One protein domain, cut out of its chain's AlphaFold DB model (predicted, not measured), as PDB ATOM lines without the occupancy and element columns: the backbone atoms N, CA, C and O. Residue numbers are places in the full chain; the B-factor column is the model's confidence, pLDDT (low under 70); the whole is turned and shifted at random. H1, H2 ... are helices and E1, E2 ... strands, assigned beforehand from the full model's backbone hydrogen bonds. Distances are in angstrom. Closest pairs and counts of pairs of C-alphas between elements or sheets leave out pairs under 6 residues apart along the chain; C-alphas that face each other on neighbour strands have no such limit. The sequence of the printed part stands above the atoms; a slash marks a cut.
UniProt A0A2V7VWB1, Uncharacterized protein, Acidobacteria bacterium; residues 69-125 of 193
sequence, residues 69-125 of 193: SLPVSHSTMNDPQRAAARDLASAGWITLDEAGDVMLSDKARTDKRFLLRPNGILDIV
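What this domain is: This is residues 69 to 125 of the 193 residues of an uncharacterized protein of Acidobacteria bacterium (UniProt A0A2V7VWB1). Two small antiparallel sheets stand opposite each other, the hairpin E2-E3 and a sheet of three strands in the order E1 - E5 - E4; helix H1 runs beside them from E1 to E2, and the short H2 sits at the other end. The 57 printed residues hold two named helices and five named strands, in the order E1 H1 E2 E3 H2 E4 E5, a mixed class. The whole is compact, with a radius of gyration of the C-alphas of 10.1 A, and rounded, spanning 26 by 24 by 19 A.

How they stand to each other: Start at E1, residues 69 to 71, an edge strand antiparallel to E5, residues 121 to 124, where N 70 and O 122 are 2.8 A apart, within hydrogen-bond range. E5 also forms a hairpin with E4, residues 114 to 116, with N 115 and O 123 at 2.9 A. H1, residues 79 to 90, only grazes this sheet with its residues 80 to 85. The closest C-alphas of H1 and E2, residues 94 to 96, are those of Ala 89 and Thr 95, 5.2 A apart. E2 forms an antiparallel hairpin with E3, residues 102 to 104, with N 95 and O 103 at 2.8 A. H2, residues 106 to 110, only grazes the sheet of three strands with its residues 107 to 109, and H1 and H2 are apart. In both helices every O i to N i+4 pair is within hydrogen-bond range.

Where its parts are: Find C-alpha 69 at (-12.976, -8.652, 41.989), where E1 begins. H1 runs 16.6 A from C-alpha 79 at (0.226, -10.185, 45.822) to C-alpha 90. E5 runs 9.7 A to C-alpha 124 at (-14.509, -9.624, 35.998).

The domain as a whole: The C-alphas farthest apart, those of Asp 79 and Thr 110, are 27.7 A apart. The printed part has no cut and no long link. No printed residue is under 70 in pLDDT.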
ATOM      1  N   SER A  69     -12.993 -10.084  41.685       89.25
ATOM      2  CA  SER A  69     -12.976  -8.652  41.989       89.25
ATOM      3  C   SER A  69     -11.545  -8.184  42.243       89.25
ATOM      4  O   SER A  69     -10.852  -8.688  43.132       89.25
ATOM      5  N   LEU A  70     -11.117  -7.189  41.470       91.56
ATOM      6  CA  LEU A  70      -9.793  -6.581  41.519       91.56
ATOM      7  C   LEU A  70      -9.913  -5.115  41.964       91.56
ATOM      8  O   LEU A  70     -10.591  -4.336  41.293       91.56
ATOM      9  N   PRO A  71      -9.264  -4.693  43.060       95.00
ATOM     10  CA  PRO A  71      -9.145  -3.274  43.368       95.00
ATOM     11  C   PRO A  71      -8.371  -2.546  42.269       95.00
ATOM     12  O   PRO A  71      -7.353  -3.047  41.811       95.00
ATOM     13  N   VAL A  72      -8.825  -1.362  41.858       95.81
ATOM     14  CA  VAL A  72      -8.130  -0.566  40.835       95.81
ATOM     15  C   VAL A  72      -6.818   0.006  41.363       95.81
ATOM     16  O   VAL A  72      -5.833   0.044  40.635       95.81
ATOM     17  N   SER A  73      -6.796   0.405  42.635       96.25
ATOM     18  CA  SER A  73      -5.625   0.995  43.279       96.25
ATOM     19  C   SER A  73      -4.604  -0.081  43.649       96.25
ATOM     20  O   SER A  73      -4.881  -0.945  44.491       96.25
ATOM     21  N   HIS A  74      -3.394   0.000  43.103       93.75
ATOM     22  CA  HIS A  74      -2.289  -0.927  43.343       93.75
ATOM     23  C   HIS A  74      -1.942  -1.064  44.829       93.75
ATOM     24  O   HIS A  74      -1.680  -2.163  45.326       93.75
ATOM     25  N   SER A  75      -2.011   0.047  45.566       94.69
ATOM     26  CA  SER A  75      -1.774   0.102  47.014       94.69
ATOM     27  C   SER A  75      -2.752  -0.745  47.836       94.69
ATOM     28  O   SER A  75      -2.447  -1.111  48.969       94.69
ATOM     29  N   THR A  76      -3.914  -1.076  47.267       94.50
ATOM     30  CA  THR A  76      -4.965  -1.868  47.922       94.50
ATOM     31  C   THR A  76      -4.966  -3.336  47.497       94.50
ATOM     32  O   THR A  76      -5.690  -4.142  48.080       94.50
ATOM     33  N   MET A  77      -4.147  -3.702  46.507       94.12
ATOM     34  CA  MET A  77      -4.016  -5.082  46.053       94.12
ATOM     35  C   MET A  77      -3.101  -5.893  46.974       94.12
ATOM     36  O   MET A  77      -2.058  -5.420  47.434       94.12
ATOM     37  N   ASN A  78      -3.439  -7.163  47.173       91.19
ATOM     38  CA  ASN A  78      -2.503  -8.172  47.667       91.19
ATOM     39  C   ASN A  78      -1.654  -8.765  46.520       91.19
ATOM     40  O   ASN A  78      -1.869  -8.465  45.346       91.19
ATOM     41  N   ASP A  79      -0.667  -9.608  46.840       91.31
ATOM     42  CA  ASP A  79       0.226 -10.185  45.822       91.31
ATOM     43  C   ASP A  79      -0.492 -11.024  44.750       91.31
ATOM     44  O   ASP A  79      -0.202 -10.819  43.567       91.31
ATOM     45  N   PRO A  80      -1.454 -11.905  45.094       86.00
ATOM     46  CA  PRO A  80      -2.269 -12.594  44.093       86.00
ATOM     47  C   PRO A  80      -3.014 -11.643  43.148       86.00
ATOM     48  O   PRO A  80      -3.046 -11.874  41.942       86.00
ATOM     49  N   GLN A  81      -3.577 -10.555  43.675       89.44
ATOM     50  CA  GLN A  81      -4.271  -9.540  42.879       89.44
ATOM     51  C   GLN A  81      -3.319  -8.795  41.948       89.44
ATOM     52  O   GLN A  81      -3.624  -8.619  40.770       89.44
ATOM     53  N   ARG A  82      -2.124  -8.437  42.429       91.56
ATOM     54  CA  ARG A  82      -1.082  -7.838  41.584       91.56
ATOM     55  C   ARG A  82      -0.635  -8.777  40.464       91.56
ATOM     56  O   ARG A  82      -0.374  -8.321  39.354       91.56
ATOM     57  N   ALA A  83      -0.529 -10.077  40.739       88.75
ATOM     58  CA  ALA A  83      -0.203 -11.071  39.718       88.75
ATOM     59  C   ALA A  83      -1.304 -11.161  38.653       88.75
ATOM     60  O   ALA A  83      -1.005 -11.030  37.469       88.75
ATOM     61  N   ALA A  84      -2.567 -11.259  39.072       86.38
ATOM     62  CA  ALA A  84      -3.703 -11.280  38.155       86.38
ATOM     63  C   ALA A  84      -3.797  -9.996  37.305       86.38
ATOM     64  O   ALA A  84      -4.059 -10.063  36.106       86.38
ATOM     65  N   ALA A  85      -3.518  -8.825  37.891       91.25
ATOM     66  CA  ALA A  85      -3.466  -7.559  37.160       91.25
ATOM     67  C   ALA A  85      -2.378  -7.569  36.065       91.25
ATOM     68  O   ALA A  85      -2.629  -7.160  34.932       91.25
ATOM     69  N   ARG A  86      -1.184  -8.101  36.354       91.19
ATOM     70  CA  ARG A  86      -0.117  -8.252  35.345       91.19
ATOM     71  C   ARG A  86      -0.490  -9.227  34.231       91.19
ATOM     72  O   ARG A  86      -0.192  -8.954  33.068       91.19
ATOM     73  N   ASP A  87      -1.157 -10.326  34.567       87.69
ATOM     74  CA  ASP A  87      -1.612 -11.317  33.588       87.69
ATOM     75  C   ASP A  87      -2.661 -10.715  32.642       87.69
ATOM     76  O   ASP A  87      -2.550 -10.830  31.421       87.69
ATOM     77  N   LEU A  88      -3.628  -9.974  33.190       89.25
ATOM     78  CA  LEU A  88      -4.609  -9.233  32.397       89.25
ATOM     79  C   LEU A  88      -3.990  -8.156  31.512       89.25
ATOM     80  O   LEU A  88      -4.441  -7.963  30.379       89.25
ATOM     81  N   ALA A  89      -2.994  -7.437  32.030       91.56
ATOM     82  CA  ALA A  89      -2.287  -6.417  31.271       91.56
ATOM     83  C   ALA A  89      -1.524  -7.048  30.101       91.56
ATOM     84  O   ALA A  89      -1.623  -6.581  28.967       91.56
ATOM     85  N   SER A  90      -0.856  -8.177  30.350       89.31
ATOM     86  CA  SER A  90      -0.158  -8.961  29.321       89.31
ATOM     87  C   SER A  90      -1.114  -9.498  28.250       89.31
ATOM     88  O   SER A  90      -0.753  -9.582  27.080       89.31
ATOM     89  N   ALA A  91      -2.356  -9.813  28.631       86.44
ATOM     90  CA  ALA A  91      -3.425 -10.230  27.722       86.44
ATOM     91  C   ALA A  91      -4.173  -9.055  27.041       86.44
ATOM     92  O   ALA A  91      -5.099  -9.281  26.253       86.44
ATOM     93  N   GLY A  92      -3.795  -7.801  27.328       90.75
ATOM     94  CA  GLY A  92      -4.359  -6.589  26.719       90.75
ATOM     95  C   GLY A  92      -5.760  -6.198  27.211       90.75
ATOM     96  O   GLY A  92      -6.443  -5.389  26.575       90.75
ATOM     97  N   TRP A  93      -6.225  -6.774  28.321       91.69
ATOM     98  CA  TRP A  93      -7.535  -6.459  28.906       91.69
ATOM     99  C   TRP A  93      -7.509  -5.193  29.757       91.69
ATOM    100  O   TRP A  93      -8.478  -4.441  29.796       91.69
ATOM    101  N   ILE A  94      -6.383  -4.927  30.404       93.19
ATOM    102  CA  ILE A  94      -6.160  -3.697  31.156       93.19
ATOM    103  C   ILE A  94      -4.807  -3.107  30.781       93.19
ATOM    104  O   ILE A  94      -3.990  -3.751  30.126       93.19
ATOM    105  N   THR A  95      -4.559  -1.890  31.229       94.94
ATOM    106  CA  THR A  95      -3.225  -1.306  31.318       94.94
ATOM    107  C   THR A  95      -2.937  -0.975  32.776       94.94
ATOM    108  O   THR A  95      -3.863  -0.772  33.563       94.94
ATOM    109  N   LEU A  96      -1.656  -0.941  33.128       95.88
ATOM    110  CA  LEU A  96      -1.191  -0.476  34.430       95.88
ATOM    111  C   LEU A  96      -0.494   0.866  34.217       95.88
ATOM    112  O   LEU A  96       0.298   0.986  33.278       95.88
ATOM    113  N   ASP A  97      -0.822   1.864  35.030       94.94
ATOM    114  CA  ASP A  97      -0.128   3.152  34.996       94.94
ATOM    115  C   ASP A  97       1.232   3.095  35.721       94.94
ATOM    116  O   ASP A  97       1.692   2.030  36.142       94.94
ATOM    117  N   GLU A  98       1.898   4.244  35.872       93.25
ATOM    118  CA  GLU A  98       3.198   4.330  36.554       93.25
ATOM    119  C   GLU A  98       3.137   3.935  38.042       93.25
ATOM    120  O   GLU A  98       4.132   3.458  38.589       93.25
ATOM    121  N   ALA A  99       1.980   4.099  38.695       93.12
ATOM    122  CA  ALA A  99       1.743   3.677  40.076       93.12
ATOM    123  C   ALA A  99       1.339   2.192  40.182       93.12
ATOM    124  O   ALA A  99       1.329   1.627  41.282       93.12
ATOM    125  N   GLY A 100       1.052   1.555  39.045       92.19
ATOM    126  CA  GLY A 100       0.540   0.194  38.941       92.19
ATOM    127  C   GLY A 100      -0.984   0.104  39.037       92.19
ATOM    128  O   GLY A 100      -1.502  -1.008  39.176       92.19
ATOM    129  N   ASP A 101      -1.696   1.231  39.001       95.44
ATOM    130  CA  ASP A 101      -3.154   1.278  39.083       95.44
ATOM    131  C   ASP A 101      -3.787   0.783  37.778       95.44
ATOM    132  O   ASP A 101      -3.256   0.949  36.675       95.44
ATOM    133  N   VAL A 102      -4.950   0.147  37.905       95.50
ATOM    134  CA  VAL A 102      -5.647  -0.503  36.792       95.50
ATOM    135  C   VAL A 102      -6.422   0.510  35.962       95.50
ATOM    136  O   VAL A 102      -7.326   1.192  36.440       95.50
ATOM    137  N   MET A 103      -6.179   0.499  34.659       94.75
ATOM    138  CA  MET A 103      -6.991   1.215  33.686       94.75
ATOM    139  C   MET A 103      -7.583   0.224  32.682       94.75
ATOM    140  O   MET A 103      -6.888  -0.642  32.160       94.75
ATOM    141  N   LEU A 104      -8.880   0.338  32.387       93.44
ATOM    142  CA  LEU A 104      -9.500  -0.502  31.358       93.44
ATOM    143  C   LEU A 104      -9.006  -0.109  29.963       93.44
ATOM    144  O   LEU A 104      -9.074   1.073  29.599       93.44
ATOM    145  N   SER A 105      -8.605  -1.110  29.172       93.19
ATOM    146  CA  SER A 105      -8.355  -0.941  27.740       93.19
ATOM    147  C   SER A 105      -9.671  -0.756  26.973       93.19
ATOM    148  O   SER A 105     -10.750  -1.082  27.478       93.19
ATOM    149  N   ASP A 106      -9.607  -0.275  25.730       93.00
ATOM    150  CA  ASP A 106     -10.796  -0.139  24.870       93.00
ATOM    151  C   ASP A 106     -11.515  -1.481  24.663       93.00
ATOM    152  O   ASP A 106     -12.749  -1.553  24.638       93.00
ATOM    153  N   LYS A 107     -10.735  -2.566  24.600       90.31
ATOM    154  CA  LYS A 107     -11.236  -3.939  24.522       90.31
ATOM    155  C   LYS A 107     -12.108  -4.275  25.733       90.31
ATOM    156  O   LYS A 107     -13.235  -4.718  25.555       90.31
ATOM    157  N   ALA A 108     -11.625  -4.032  26.952       90.62
ATOM    158  CA  ALA A 108     -12.399  -4.325  28.158       90.62
ATOM    159  C   ALA A 108     -13.595  -3.382  28.350       90.62
ATOM    160  O   ALA A 108     -14.636  -3.824  28.819       90.62
ATOM    161  N   ARG A 109     -13.499  -2.107  27.950       90.88
ATOM    162  CA  ARG A 109     -14.612  -1.140  28.082       90.88
ATOM    163  C   ARG A 109     -15.850  -1.523  27.274       90.88
ATOM    164  O   ARG A 109     -16.958  -1.145  27.645       90.88
ATOM    165  N   THR A 110     -15.661  -2.224  26.160       91.31
ATOM    166  CA  THR A 110     -16.759  -2.681  25.293       91.31
ATOM    167  C   THR A 110     -17.227  -4.099  25.631       91.31
ATOM    168  O   THR A 110     -18.264  -4.544  25.135       91.31
ATOM    169  N   ASP A 111     -16.506  -4.796  26.512       89.88
ATOM    170  CA  ASP A 111     -16.784  -6.167  26.907       89.88
ATOM    171  C   ASP A 111     -17.612  -6.209  28.198       89.88
ATOM    172  O   ASP A 111     -17.202  -5.738  29.257       89.88
ATOM    173  N   LYS A 112     -18.793  -6.830  28.125       87.38
ATOM    174  CA  LYS A 112     -19.750  -6.902  29.242       87.38
ATOM    175  C   LYS A 112     -19.249  -7.714  30.440       87.38
ATOM    176  O   LYS A 112     -19.910  -7.717  31.475       87.38
ATOM    177  N   ARG A 113     -18.126  -8.423  30.305       87.81
ATOM    178  CA  ARG A 113     -17.503  -9.186  31.393       87.81
ATOM    179  C   ARG A 113     -16.737  -8.310  32.369       87.81
ATOM    180  O   ARG A 113     -16.451  -8.789  33.460       87.81
ATOM    181  N   PHE A 114     -16.397  -7.080  31.992       91.50
ATOM    182  CA  PHE A 114     -15.653  -6.147  32.830       91.50
ATOM    183  C   PHE A 114     -16.589  -5.051  33.330       91.50
ATOM    184  O   PHE A 114     -17.149  -4.284  32.549       91.50
ATOM    185  N   LEU A 115     -16.746  -4.959  34.649       91.81
ATOM    186  CA  LEU A 115     -17.568  -3.941  35.289       91.81
ATOM    187  C   LEU A 115     -16.729  -3.159  36.295       91.81
ATOM    188  O   LEU A 115     -16.431  -3.638  37.387       91.81
ATOM    189  N   LEU A 116     -16.380  -1.924  35.940       92.62
ATOM    190  CA  LEU A 116     -15.767  -0.994  36.880       92.62
ATOM    191  C   LEU A 116     -16.851  -0.347  37.747       92.62
ATOM    192  O   LEU A 116     -17.695   0.406  37.256       92.62
ATOM    193  N   ARG A 117     -16.816  -0.624  39.049       92.94
ATOM    194  CA  ARG A 117     -17.713  -0.021  40.033       92.94
ATOM    195  C   ARG A 117     -17.230   1.373  40.457       92.94
ATOM    196  O   ARG A 117     -16.023   1.609  40.529       92.94
ATOM    197  N   PRO A 118     -18.145   2.274  40.869       92.94
ATOM    198  CA  PRO A 118     -17.784   3.604  41.373       92.94
ATOM    199  C   PRO A 118     -16.868   3.601  42.606       92.94
ATOM    200  O   PRO A 118     -16.188   4.585  42.863       92.94
ATOM    201  N   ASN A 119     -16.842   2.508  43.373       91.88
ATOM    202  CA  ASN A 119     -15.980   2.356  44.546       91.88
ATOM    203  C   ASN A 119     -14.543   1.913  44.203       91.88
ATOM    204  O   ASN A 119     -13.797   1.556  45.112       91.88
ATOM    205  N   GLY A 120     -14.162   1.898  42.922       93.06
ATOM    206  CA  GLY A 120     -12.811   1.534  42.491       93.06
ATOM    207  C   GLY A 120     -12.539   0.030  42.489       93.06
ATOM    208  O   GLY A 120     -11.383  -0.374  42.574       93.06
ATOM    209  N   ILE A 121     -13.579  -0.804  42.401       94.62
ATOM    210  CA  ILE A 121     -13.449  -2.251  42.207       94.62
ATOM    211  C   ILE A 121     -13.794  -2.601  40.763       94.62
ATOM    212  O   ILE A 121     -14.854  -2.226  40.265       94.62
ATOM    213  N   LEU A 122     -12.911  -3.340  40.106       93.75
ATOM    214  CA  LEU A 122     -13.155  -3.961  38.816       93.75
ATOM    215  C   LEU A 122     -13.646  -5.394  39.031       93.75
ATOM    216  O   LEU A 122     -12.882  -6.246  39.481       93.75
ATOM    217  N   ASP A 123     -14.901  -5.664  38.688       91.25
ATOM    218  CA  ASP A 123     -15.406  -7.032  38.605       91.25
ATOM    219  C   ASP A 123     -15.182  -7.610  37.221       91.25
ATOM    220  O   ASP A 123     -15.339  -6.928  36.202       91.25
ATOM    221  N   ILE A 124     -14.846  -8.892  37.203       89.06
ATOM    222  CA  ILE A 124     -14.509  -9.624  35.998       89.06
ATOM    223  C   ILE A 124     -15.224 -10.961  36.035       89.06
ATOM    224  O   ILE A 124     -15.119 -11.708  37.010       89.06
ATOM    225  N   VAL A 125     -15.942 -11.257  34.954       86.69
ATOM    226  CA  VAL A 125     -16.641 -12.528  34.772       86.69
ATOM    227  C   VAL A 125     -15.868 -13.387  33.762       86.69
ATOM    228  O   VAL A 125     -16.021 -13.203  32.549       86.69
TER     229      VAL A 125